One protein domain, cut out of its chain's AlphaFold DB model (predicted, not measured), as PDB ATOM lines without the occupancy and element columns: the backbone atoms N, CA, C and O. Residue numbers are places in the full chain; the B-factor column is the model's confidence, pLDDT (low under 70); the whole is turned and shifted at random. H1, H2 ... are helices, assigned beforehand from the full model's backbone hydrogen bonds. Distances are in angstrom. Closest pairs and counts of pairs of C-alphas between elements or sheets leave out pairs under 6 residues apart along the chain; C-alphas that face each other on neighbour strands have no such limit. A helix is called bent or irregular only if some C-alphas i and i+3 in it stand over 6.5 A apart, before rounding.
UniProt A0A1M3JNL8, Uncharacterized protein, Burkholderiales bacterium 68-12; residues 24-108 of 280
ATOM      1  N   ASP A  24     -30.435 -22.137 -32.581       87.50
ATOM      2  CA  ASP A  24     -30.917 -21.692 -31.272       87.50
ATOM      3  C   ASP A  24     -30.091 -20.530 -30.691       87.50
ATOM      4  O   ASP A  24     -30.656 -19.574 -30.159       87.50
ATOM      5  N   GLN A  25     -28.764 -20.551 -30.839       89.06
ATOM      6  CA  GLN A  25     -27.900 -19.439 -30.429       89.06
ATOM      7  C   GLN A  25     -28.075 -18.227 -31.343       89.06
ATOM      8  O   GLN A  25     -28.124 -17.098 -30.854       89.06
ATOM      9  N   LEU A  26     -28.237 -18.449 -32.651       90.94
ATOM     10  CA  LEU A  26     -28.584 -17.381 -33.591       90.94
ATOM     11  C   LEU A  26     -29.949 -16.771 -33.258       90.94
ATOM     12  O   LEU A  26     -30.075 -15.549 -33.236       90.94
ATOM     13  N   ALA A  27     -30.948 -17.597 -32.934       91.38
ATOM     14  CA  ALA A  27     -32.262 -17.136 -32.494       91.38
ATOM     15  C   ALA A  27     -32.157 -16.285 -31.219       91.38
ATOM     16  O   ALA A  27     -32.782 -15.227 -31.126       91.38
ATOM     17  N   CYS A  28     -31.326 -16.694 -30.260       91.44
ATOM     18  CA  CYS A  28     -31.108 -15.923 -29.041       91.44
ATOM     19  C   CYS A  28     -30.410 -14.583 -29.318       91.44
ATOM     20  O   CYS A  28     -30.897 -13.535 -28.890       91.44
ATOM     21  N   ALA A  29     -29.333 -14.583 -30.106       90.62
ATOM     22  CA  ALA A  29     -28.620 -13.366 -30.496       90.62
ATOM     23  C   ALA A  29     -29.501 -12.385 -31.295       90.62
ATOM     24  O   ALA A  29     -29.390 -11.167 -31.130       90.62
ATOM     25  N   ALA A  30     -30.402 -12.918 -32.124       90.00
ATOM     26  CA  ALA A  30     -31.392 -12.174 -32.900       90.00
ATOM     27  C   ALA A  30     -32.571 -11.645 -32.057       90.00
ATOM     28  O   ALA A  30     -33.419 -10.927 -32.579       90.00
ATOM     29  N   GLY A  31     -32.655 -11.994 -30.768       88.88
ATOM     30  CA  GLY A  31     -33.770 -11.602 -29.901       88.88
ATOM     31  C   GLY A  31     -35.078 -12.349 -30.185       88.88
ATOM     32  O   GLY A  31     -36.141 -11.892 -29.770       88.88
ATOM     33  N   VAL A  32     -35.017 -13.488 -30.883       89.38
ATOM     34  CA  VAL A  32     -36.176 -14.348 -31.167       89.38
ATOM     35  C   VAL A  32     -36.596 -15.102 -29.909       89.38
ATOM     36  O   VAL A  32     -37.750 -15.027 -29.493       89.38
ATOM     37  N   HIS A  33     -35.662 -15.847 -29.316       88.56
ATOM     38  CA  HIS A  33     -35.876 -16.626 -28.099       88.56
ATOM     39  C   HIS A  33     -34.532 -17.098 -27.534       88.56
ATOM     40  O   HIS A  33     -33.673 -17.543 -28.291       88.56
ATOM     41  N   CYS A  34     -34.374 -17.064 -26.212       86.81
ATOM     42  CA  CYS A  34     -33.190 -17.570 -25.523       86.81
ATOM     43  C   CYS A  34     -33.589 -18.683 -24.556       86.81
ATOM     44  O   CYS A  34     -34.304 -18.441 -23.590       86.81
ATOM     45  N   SER A  35     -33.087 -19.888 -24.807       68.56
ATOM     46  CA  SER A  35     -33.260 -21.065 -23.945       68.56
ATOM     47  C   SER A  35     -32.071 -21.294 -22.995       68.56
ATOM     48  O   SER A  35     -32.085 -22.232 -22.200       68.56
ATOM     49  N   GLY A  36     -31.030 -20.455 -23.078       67.31
ATOM     50  CA  GLY A  36     -29.796 -20.549 -22.293       67.31
ATOM     51  C   GLY A  36     -29.706 -19.551 -21.134       67.31
ATOM     52  O   GLY A  36     -30.550 -18.678 -20.969       67.31
ATOM     53  N   ALA A  37     -28.639 -19.673 -20.337       64.94
ATOM     54  CA  ALA A  37     -28.382 -18.805 -19.182       64.94
ATOM     55  C   ALA A  37     -27.876 -17.397 -19.551       64.94
ATOM     56  O   ALA A  37     -27.878 -16.512 -18.700       64.94
ATOM     57  N   LEU A  38     -27.419 -17.202 -20.793       76.44
ATOM     58  CA  LEU A  38     -26.865 -15.934 -21.260       76.44
ATOM     59  C   LEU A  38     -27.965 -15.055 -21.878       76.44
ATOM     60  O   LEU A  38     -28.768 -15.561 -22.669       76.44
ATOM     61  N   PRO A  39     -28.000 -13.747 -21.569       85.94
ATOM     62  CA  PRO A  39     -28.893 -12.806 -22.231       85.94
ATOM     63  C   PRO A  39     -28.487 -12.581 -23.704       85.94
ATOM     64  O   PRO A  39     -27.327 -12.793 -24.065       85.94
ATOM     65  N   PRO A  40     -29.408 -12.090 -24.560       84.31
ATOM     66  CA  PRO A  40     -29.163 -11.867 -25.991       84.31
ATOM     67  C   PRO A  40     -27.892 -11.067 -26.310       84.31
ATOM     68  O   PRO A  40     -27.183 -11.397 -27.258       84.31
ATOM     69  N   ASP A  41     -27.593 -10.028 -25.521       83.75
ATOM     70  CA  ASP A  41     -26.395  -9.193 -25.680       83.75
ATOM     71  C   ASP A  41     -25.099  -9.987 -25.511       83.75
ATOM     72  O   ASP A  41     -24.178  -9.860 -26.314       83.75
ATOM     73  N   GLU A  42     -25.037 -10.849 -24.498       82.94
ATOM     74  CA  GLU A  42     -23.859 -11.676 -24.236       82.94
ATOM     75  C   GLU A  42     -23.695 -12.755 -25.304       82.94
ATOM     76  O   GLU A  42     -22.576 -13.018 -25.747       82.94
ATOM     77  N   VAL A  43     -24.800 -13.332 -25.790       83.69
ATOM     78  CA  VAL A  43     -24.744 -14.271 -26.916       83.69
ATOM     79  C   VAL A  43     -24.233 -13.561 -28.171       83.69
ATOM     80  O   VAL A  43     -23.330 -14.083 -28.814       83.69
ATOM     81  N   ARG A  44     -24.692 -12.341 -28.490       87.44
ATOM     82  CA  ARG A  44     -24.144 -11.562 -29.620       87.44
ATOM     83  C   ARG A  44     -22.632 -11.373 -29.528       87.44
ATOM     84  O   ARG A  44     -21.944 -11.615 -30.516       87.44
ATOM     85  N   VAL A  45     -22.117 -11.025 -28.348       82.31
ATOM     86  CA  VAL A  45     -20.669 -10.878 -28.119       82.31
ATOM     87  C   VAL A  45     -19.932 -12.201 -28.347       82.31
ATOM     88  O   VAL A  45     -18.897 -12.215 -29.010       82.31
ATOM     89  N   VAL A  46     -20.468 -13.320 -27.851       83.44
ATOM     90  CA  VAL A  46     -19.868 -14.655 -28.032       83.44
ATOM     91  C   VAL A  46     -19.843 -15.077 -29.502       83.44
ATOM     92  O   VAL A  46     -18.857 -15.662 -29.952       83.44
ATOM     93  N   LEU A  47     -20.905 -14.777 -30.255       81.38
ATOM     94  CA  LEU A  47     -20.997 -15.106 -31.679       81.38
ATOM     95  C   LEU A  47     -20.262 -14.097 -32.578       81.38
ATOM     96  O   LEU A  47     -20.118 -14.358 -33.771       81.38
ATOM     97  N   GLY A  48     -19.773 -12.988 -32.013       84.69
ATOM     98  CA  GLY A  48     -19.038 -11.951 -32.733       84.69
ATOM     99  C   GLY A  48     -19.917 -11.038 -33.588       84.69
ATOM    100  O   GLY A  48     -19.456 -10.580 -34.626       84.69
ATOM    101  N   PHE A  49     -21.169 -10.799 -33.184       85.69
ATOM    102  CA  PHE A  49     -22.054  -9.843 -33.851       85.69
ATOM    103  C   PHE A  49     -21.954  -8.459 -33.218       85.69
ATOM    104  O   PHE A  49     -22.152  -8.310 -32.008       85.69
ATOM    105  N   ASP A  50     -21.760  -7.438 -34.052       82.38
ATOM    106  CA  ASP A  50     -21.654  -6.044 -33.604       82.38
ATOM    107  C   ASP A  50     -23.034  -5.408 -33.351       82.38
ATOM    108  O   ASP A  50     -23.152  -4.340 -32.749       82.38
ATOM    109  N   SER A  51     -24.112  -6.052 -33.816       84.31
ATOM    110  CA  SER A  51     -25.480  -5.566 -33.630       84.31
ATOM    111  C   SER A  51     -26.526  -6.681 -33.650       84.31
ATOM    112  O   SER A  51     -26.330  -7.746 -34.236       84.31
ATOM    113  N   GLN A  52     -27.700  -6.407 -33.073       85.81
ATOM    114  CA  GLN A  52     -28.870  -7.282 -33.217       85.81
ATOM    115  C   GLN A  52     -29.283  -7.455 -34.681       85.81
ATOM    116  O   GLN A  52     -29.706  -8.537 -35.067       85.81
ATOM    117  N   TYR A  53     -29.131  -6.419 -35.504       87.31
ATOM    118  CA  TYR A  53     -29.466  -6.488 -36.923       87.31
ATOM    119  C   TYR A  53     -28.614  -7.527 -37.671       87.31
ATOM    120  O   TYR A  53     -29.126  -8.291 -38.490       87.31
ATOM    121  N   GLU A  54     -27.318  -7.586 -37.367       85.94
ATOM    122  CA  GLU A  54     -26.412  -8.584 -37.938       85.94
ATOM    123  C   GLU A  54     -26.775 -10.005 -37.482       85.94
ATOM    124  O   GLU A  54     -26.848 -10.920 -38.303       85.94
ATOM    125  N   ALA A  55     -27.110 -10.162 -36.198       87.88
ATOM    126  CA  ALA A  55     -27.578 -11.428 -35.645       87.88
ATOM    127  C   ALA A  55     -28.919 -11.881 -36.255       87.88
ATOM    128  O   ALA A  55     -29.068 -13.053 -36.599       87.88
ATOM    129  N   GLU A  56     -29.879 -10.967 -36.450       91.06
ATOM    130  CA  GLU A  56     -31.148 -11.242 -37.141       91.06
ATOM    131  C   GLU A  56     -30.901 -11.696 -38.579       91.06
ATOM    132  O   GLU A  56     -31.500 -12.674 -39.023       91.06
ATOM    133  N   ARG A  57     -29.987 -11.045 -39.305       87.12
ATOM    134  CA  ARG A  57     -29.638 -11.449 -40.670       87.12
ATOM    135  C   ARG A  57     -29.030 -12.849 -40.706       87.12
ATOM    136  O   ARG A  57     -29.466 -13.668 -41.513       87.12
ATOM    137  N   ALA A  58     -28.079 -13.135 -39.820       86.88
ATOM    138  CA  ALA A  58     -27.467 -14.457 -39.716       86.88
ATOM    139  C   ALA A  58     -28.498 -15.535 -39.344       86.88
ATOM    140  O   ALA A  58     -28.476 -16.629 -39.909       86.88
ATOM    141  N   PHE A  59     -29.442 -15.217 -38.453       91.75
ATOM    142  CA  PHE A  59     -30.559 -16.095 -38.119       91.75
ATOM    143  C   PHE A  59     -31.492 -16.338 -39.313       91.75
ATOM    144  O   PHE A  59     -31.825 -17.487 -39.599       91.75
ATOM    145  N   ILE A  60     -31.893 -15.287 -40.038       89.69
ATOM    146  CA  ILE A  60     -32.741 -15.403 -41.235       89.69
ATOM    147  C   ILE A  60     -32.044 -16.273 -42.281       89.69
ATOM    148  O   ILE A  60     -32.660 -17.198 -42.812       89.69
ATOM    149  N   ASP A  61     -30.764 -16.024 -42.546       88.12
ATOM    150  CA  ASP A  61     -30.002 -16.796 -43.523       88.12
ATOM    151  C   ASP A  61     -29.858 -18.264 -43.089       88.12
ATOM    152  O   ASP A  61     -30.112 -19.152 -43.898       88.12
ATOM    153  N   ALA A  62     -29.598 -18.540 -41.806       88.31
ATOM    154  CA  ALA A  62     -29.569 -19.906 -41.275       88.31
ATOM    155  C   ALA A  62     -30.949 -20.592 -41.285       88.31
ATOM    156  O   ALA A  62     -31.049 -21.795 -41.510       88.31
ATOM    157  N   SER A  63     -32.040 -19.849 -41.078       89.38
ATOM    158  CA  SER A  63     -33.400 -20.404 -41.120       89.38
ATOM    159  C   SER A  63     -33.794 -20.878 -42.523       89.38
ATOM    160  O   SER A  63     -34.535 -21.854 -42.668       89.38
ATOM    161  N   ARG A  64     -33.258 -20.236 -43.567       88.06
ATOM    162  CA  ARG A  64     -33.495 -20.595 -44.973       88.06
ATOM    163  C   ARG A  64     -32.870 -21.934 -45.369       88.06
ATOM    164  O   ARG A  64     -33.252 -22.476 -46.404       88.06
ATOM    165  N   ASP A  65     -32.003 -22.509 -44.531       85.62
ATOM    166  CA  ASP A  65     -31.492 -23.876 -44.708       85.62
ATOM    167  C   ASP A  65     -32.615 -24.934 -44.619       85.62
ATOM    168  O   ASP A  65     -32.446 -26.073 -45.068       85.62
ATOM    169  N   PHE A  66     -33.778 -24.570 -44.066       88.31
ATOM    170  CA  PHE A  66     -34.954 -25.431 -43.958       88.31
ATOM    171  C   PHE A  66     -35.994 -25.072 -45.031       88.31
ATOM    172  O   PHE A  66     -36.334 -23.890 -45.159       88.31
ATOM    173  N   PRO A  67     -36.546 -26.066 -45.765       90.88
ATOM    174  CA  PRO A  67     -37.586 -25.829 -46.765       90.88
ATOM    175  C   PRO A  67     -38.757 -25.025 -46.199       90.88
ATOM    176  O   PRO A  67     -39.183 -25.278 -45.072       90.88
ATOM    177  N   ASP A  68     -39.304 -24.099 -46.989       89.38
ATOM    178  CA  ASP A  68     -40.399 -23.224 -46.548       89.38
ATOM    179  C   ASP A  68     -41.612 -24.019 -46.047       89.38
ATOM    180  O   ASP A  68     -42.183 -23.675 -45.017       89.38
ATOM    181  N   ASP A  69     -41.962 -25.121 -46.714       89.69
ATOM    182  CA  ASP A  69     -43.090 -25.968 -46.312       89.69
ATOM    183  C   ASP A  69     -42.833 -26.669 -44.969       89.69
ATOM    184  O   ASP A  69     -43.719 -26.740 -44.118       89.69
ATOM    185  N   LEU A  70     -41.597 -27.141 -44.746       90.88
ATOM    186  CA  LEU A  70     -41.182 -27.746 -43.476       90.88
ATOM    187  C   LEU A  70     -41.240 -26.711 -42.351       90.88
ATOM    188  O   LEU A  70     -41.772 -26.982 -41.276       90.88
ATOM    189  N   TRP A  71     -40.708 -25.519 -42.609       92.19
ATOM    190  CA  TRP A  71     -40.668 -24.447 -41.629       92.19
ATOM    191  C   TRP A  71     -42.064 -23.935 -41.275       92.19
ATOM    192  O   TRP A  71     -42.389 -23.838 -40.094       92.19
ATOM    193  N   ARG A  72     -42.926 -23.683 -42.269       90.56
ATOM    194  CA  ARG A  72     -44.316 -23.263 -42.025       90.56
ATOM    195  C   ARG A  72     -45.107 -24.331 -41.284       90.56
ATOM    196  O   ARG A  72     -45.839 -23.982 -40.354       90.56
ATOM    197  N   CYS A  73     -44.919 -25.606 -41.633       92.12
ATOM    198  CA  CYS A  73     -45.530 -26.715 -40.907       92.12
ATOM    199  C   CYS A  73     -45.087 -26.725 -39.437       92.12
ATOM    200  O   CYS A  73     -45.937 -26.789 -38.551       92.12
ATOM    201  N   ALA A  74     -43.791 -26.555 -39.151       91.00
ATOM    202  CA  ALA A  74     -43.293 -26.480 -37.776       91.00
ATOM    203  C   ALA A  74     -43.813 -25.244 -37.015       91.00
ATOM    204  O   ALA A  74     -44.251 -25.356 -35.863       91.00
ATOM    205  N   ALA A  75     -43.810 -24.075 -37.664       91.00
ATOM    206  CA  ALA A  75     -44.108 -22.801 -37.019       91.00
ATOM    207  C   ALA A  75     -45.592 -22.516 -36.813       91.00
ATOM    208  O   ALA A  75     -45.976 -21.972 -35.780       91.00
ATOM    209  N   THR A  76     -46.428 -22.915 -37.764       86.12
ATOM    210  CA  THR A  76     -47.854 -22.552 -37.780       86.12
ATOM    211  C   THR A  76     -48.787 -23.758 -37.799       86.12
ATOM    212  O   THR A  76     -49.994 -23.590 -37.660       86.12
ATOM    213  N   GLY A  77     -48.261 -24.970 -38.008       85.25
ATOM    214  CA  GLY A  77     -49.071 -26.171 -38.232       85.25
ATOM    215  C   GLY A  77     -49.777 -26.188 -39.593       85.25
ATOM    216  O   GLY A  77     -50.524 -27.119 -39.885       85.25
ATOM    217  N   SER A  78     -49.553 -25.176 -40.439       81.69
ATOM    218  CA  SER A  78     -50.148 -25.073 -41.772       81.69
ATOM    219  C   SER A  78     -49.240 -25.679 -42.848       81.69
ATOM    220  O   SER A  78     -48.019 -25.686 -42.717       81.69
ATOM    221  N   GLY A  79     -49.833 -26.205 -43.926       76.50
ATOM    222  CA  GLY A  79     -49.070 -26.741 -45.066       76.50
ATOM    223  C   GLY A  79     -48.356 -28.075 -44.804       76.50
ATOM    224  O   GLY A  79     -47.548 -28.512 -45.617       76.50
ATOM    225  N   CYS A  80     -48.668 -28.740 -43.693       84.44
ATOM    226  CA  CYS A  80     -48.163 -30.063 -43.355       84.44
ATOM    227  C   CYS A  80     -48.727 -31.127 -44.320       84.44
ATOM    228  O   CYS A  80     -49.874 -31.545 -44.186       84.44
ATOM    229  N   THR A  81     -47.947 -31.535 -45.327       76.56
ATOM    230  CA  THR A  81     -48.400 -32.477 -46.370       76.56
ATOM    231  C   THR A  81     -48.245 -33.941 -45.959       76.56
ATOM    232  O   THR A  81     -49.217 -34.687 -45.990       76.56
ATOM    233  N   ASN A  82     -47.040 -34.353 -45.552       83.75
ATOM    234  CA  ASN A  82     -46.700 -35.756 -45.251       83.75
ATOM    235  C   ASN A  82     -46.157 -35.969 -43.826       83.75
ATOM    236  O   ASN A  82     -45.541 -36.995 -43.551       83.75
ATOM    237  N   MET A  83     -46.313 -34.986 -42.943       88.88
ATOM    238  CA  MET A  83     -45.847 -35.051 -41.557       88.88
ATOM    239  C   MET A  83     -46.741 -34.205 -40.660       88.88
ATOM    240  O   MET A  83     -47.448 -33.326 -41.141       88.88
ATOM    241  N   THR A  84     -46.697 -34.451 -39.362       90.75
ATOM    242  CA  THR A  84     -47.326 -33.624 -38.333       90.75
ATOM    243  C   THR A  84     -46.456 -32.413 -37.990       90.75
ATOM    244  O   THR A  84     -45.247 -32.399 -38.227       90.75
ATOM    245  N   GLN A  85     -47.054 -31.403 -37.355       90.06
ATOM    246  CA  GLN A  85     -46.316 -30.245 -36.839       90.06
ATOM    247  C   GLN A  85     -45.192 -30.656 -35.872       90.06
ATOM    248  O   GLN A  85     -44.096 -30.102 -35.934       90.06
ATOM    249  N   ASN A  86     -45.431 -31.644 -35.004       89.12
ATOM    250  CA  ASN A  86     -44.413 -32.113 -34.062       89.12
ATOM    251  C   ASN A  86     -43.246 -32.807 -34.771       89.12
ATOM    252  O   ASN A  86     -42.096 -32.571 -34.411       89.12
ATOM    253  N   GLU A  87     -43.511 -33.605 -35.804       85.62
ATOM    254  CA  GLU A  87     -42.449 -34.203 -36.621       85.62
ATOM    255  C   GLU A  87     -41.618 -33.128 -37.331       85.62
ATOM    256  O   GLU A  87     -40.390 -33.210 -37.329       85.62
ATOM    257  N   ALA A  88     -42.259 -32.076 -37.850       87.44
ATOM    258  CA  ALA A  88     -41.563 -30.941 -38.452       87.44
ATOM    259  C   ALA A  88     -40.684 -30.184 -37.436       87.44
ATOM    260  O   ALA A  88     -39.540 -29.842 -37.740       87.44
ATOM    261  N   ARG A  89     -41.179 -29.972 -36.208       88.44
ATOM    262  CA  ARG A  89     -40.433 -29.309 -35.122       88.44
ATOM    263  C   ARG A  89     -39.204 -30.101 -34.683       88.44
ATOM    264  O   ARG A  89     -38.170 -29.502 -34.430       88.44
ATOM    265  N   VAL A  90     -39.270 -31.432 -34.668       87.56
ATOM    266  CA  VAL A  90     -38.109 -32.288 -34.345       87.56
ATOM    267  C   VAL A  90     -36.988 -32.159 -35.388       87.56
ATOM    268  O   VAL A  90     -35.823 -32.416 -35.083       87.56
ATOM    269  N   MET A  91     -37.312 -31.761 -36.620       83.75
ATOM    270  CA  MET A  91     -36.332 -31.611 -37.698       83.75
ATOM    271  C   MET A  91     -35.590 -30.269 -37.681       83.75
ATOM    272  O   MET A  91     -34.528 -30.174 -38.300       83.75
ATOM    273  N   ILE A  92     -36.124 -29.249 -37.006       89.44
ATOM    274  CA  ILE A  92     -35.532 -27.911 -36.928       89.44
ATOM    275  C   ILE A  92     -34.984 -27.728 -35.508       89.44
ATOM    276  O   ILE A  92     -35.749 -27.847 -34.557       89.44
ATOM    277  N   PRO A  93     -33.683 -27.438 -35.325       87.31
ATOM    278  CA  PRO A  93     -33.067 -27.313 -34.006       87.31
ATOM    279  C   PRO A  93     -33.425 -25.967 -33.350       87.31
ATOM    280  O   PRO A  93     -32.568 -25.109 -33.147       87.31
ATOM    281  N   LEU A  94     -34.711 -25.783 -33.048       89.06
ATOM    282  CA  LEU A  94     -35.280 -24.671 -32.294       89.06
ATOM    283  C   LEU A  94     -36.190 -25.215 -31.184       89.06
ATOM    284  O   LEU A  94     -36.866 -26.225 -31.393       89.06
ATOM    285  N   PRO A  95     -36.235 -24.559 -30.012       85.50
ATOM    286  CA  PRO A  95     -37.211 -24.895 -28.984       85.50
ATOM    287  C   PRO A  95     -38.630 -24.543 -29.454       85.50
ATOM    288  O   PRO A  95     -38.819 -23.676 -30.312       85.50
ATOM    289  N   GLU A  96     -39.635 -25.220 -28.896       84.75
ATOM    290  CA  GLU A  96     -41.028 -25.107 -29.341       84.75
ATOM    291  C   GLU A  96     -41.539 -23.656 -29.304       84.75
ATOM    292  O   GLU A  96     -42.200 -23.185 -30.234       84.75
ATOM    293  N   GLU A  97     -41.161 -22.921 -28.263       85.81
ATOM    294  CA  GLU A  97     -41.560 -21.541 -28.002       85.81
ATOM    295  C   GLU A  97     -40.911 -20.544 -28.974       85.81
ATOM    296  O   GLU A  97     -41.403 -19.426 -29.137       85.81
ATOM    297  N   ALA A  98     -39.820 -20.934 -29.641       90.56
ATOM    298  CA  ALA A  98     -39.112 -20.069 -30.576       90.56
ATOM    299  C   ALA A  98     -39.762 -20.022 -31.959       90.56
ATOM    300  O   ALA A  98     -39.532 -19.065 -32.689       90.56
ATOM    301  N   PHE A  99     -40.570 -21.011 -32.348       89.81
ATOM    302  CA  PHE A  99     -41.020 -21.121 -33.737       89.81
ATOM    303  C   PHE A  99     -41.930 -19.974 -34.204       89.81
ATOM    304  O   PHE A  99     -41.767 -19.474 -35.315       89.81
ATOM    305  N   ALA A 100     -42.874 -19.529 -33.370       87.50
ATOM    306  CA  ALA A 100     -43.760 -18.417 -33.717       87.50
ATOM    307  C   ALA A 100     -43.004 -17.080 -33.895       87.50
ATOM    308  O   ALA A 100     -43.153 -16.457 -34.949       87.50
ATOM    309  N   PRO A 101     -42.158 -16.627 -32.945       89.56
ATOM    310  CA  PRO A 101     -41.357 -15.421 -33.156       89.56
ATOM    311  C   PRO A 101     -40.302 -15.606 -34.259       89.56
ATOM    312  O   PRO A 101     -40.016 -14.658 -34.992       89.56
ATOM    313  N   ALA A 102     -39.769 -16.819 -34.439       90.88
ATOM    314  CA  ALA A 102     -38.836 -17.142 -35.515       90.88
ATOM    315  C   ALA A 102     -39.463 -16.946 -36.897       90.88
ATOM    316  O   ALA A 102     -38.802 -16.407 -37.781       90.88
ATOM    317  N   GLU A 103     -40.727 -17.332 -37.088       90.88
ATOM    318  CA  GLU A 103     -41.449 -17.109 -38.346       90.88
ATOM    319  C   GLU A 103     -41.630 -15.620 -38.644       90.88
ATOM    320  O   GLU A 103     -41.409 -15.178 -39.772       90.88
ATOM    321  N   VAL A 104     -41.948 -14.819 -37.622       89.81
ATOM    322  CA  VAL A 104     -42.058 -13.361 -37.769       89.81
ATOM    323  C   VAL A 104     -40.733 -12.759 -38.231       89.81
ATOM    324  O   VAL A 104     -40.732 -11.914 -39.123       89.81
ATOM    325  N   VAL A 105     -39.609 -13.182 -37.644       88.75
ATOM    326  CA  VAL A 105     -38.278 -12.675 -38.015       88.75
ATOM    327  C   VAL A 105     -37.838 -13.200 -39.384       88.75
ATOM    328  O   VAL A 105     -37.382 -12.406 -40.201       88.75
ATOM    329  N   ARG A 106     -38.047 -14.489 -39.691       87.50
ATOM    330  CA  ARG A 106     -37.749 -15.091 -41.006       87.50
ATOM    331  C   ARG A 106     -38.515 -14.413 -42.143       87.50
ATOM    332  O   ARG A 106     -37.965 -14.242 -43.230       87.50
ATOM    333  N   GLY A 107     -39.767 -14.029 -41.893       82.56
ATOM    334  CA  GLY A 107     -40.617 -13.323 -42.850       82.56
ATOM    335  C   GLY A 107     -40.217 -11.865 -43.101       82.56
ATOM    336  O   GLY A 107     -40.736 -11.248 -44.033       82.56
ATOM    337  N   ARG A 108     -39.294 -11.291 -42.312       79.75
ATOM    338  CA  ARG A 108     -38.772  -9.943 -42.573       79.75
ATOM    339  C   ARG A 108     -37.898  -9.976 -43.822       79.75
ATOM    340  O   ARG A 108     -36.921 -10.717 -43.912       79.75
TER     341      ARG A 108
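What this domain is: This is residues 24 to 108 of the 280 residues of an uncharacterized protein of Burkholderiales bacterium 68-12 (UniProt A0A1M3JNL8). Six short helices, mostly crossed, make an elongated body with two ends: H1 packs on H2 and H3 at one, H4 on H5 and H6 at the other, and H3 meets H6 between. The printed part has 85 residues and no named strand: all helix, H1 to H6 in order. It is compact, radius of gyration of the C-alphas 12.8 A, spanning 40 by 24 by 16 A.

Where its parts are: Find C-alpha 24 at (-30.917, -21.692, -31.272), where H1 begins, running to 29. Next come H2, 40 to 47; H3, 52 to 63, 16.0 A long; H4, 68 to 76; H5, 85 to 91; and H6, 96 to 106, 15.7 A long, ending at C-alpha 106, (-37.749, -15.091, -41.006). H6 is only just irregular: C-alphas 97 and 100 are 6.9 A apart.

How they stand to each other: Compare closest C-alphas: H1 touches H2 at Ala 29 and Pro 40, 4.8 A, and H3 at Leu 26 and Phe 59, 5.1 A. H3 touches H6, about perpendicular at 75 degrees, at Ile 60 and Arg 106, 5.0 A. H4 touches H6 at Ala 75 and Phe 99, and H5 at Ala 74 and Arg 89, each 4.8 A. Every O i to N i+4 pair is within hydrogen-bond range in H1 to H5, and 5 of 7 in H6.

The domain as a whole: The farthest C-alphas, Asp 50 and Asn 82, are 40.6 A apart. The printed part has no cut and no long link; residues 35 to 37 have pLDDT under 70.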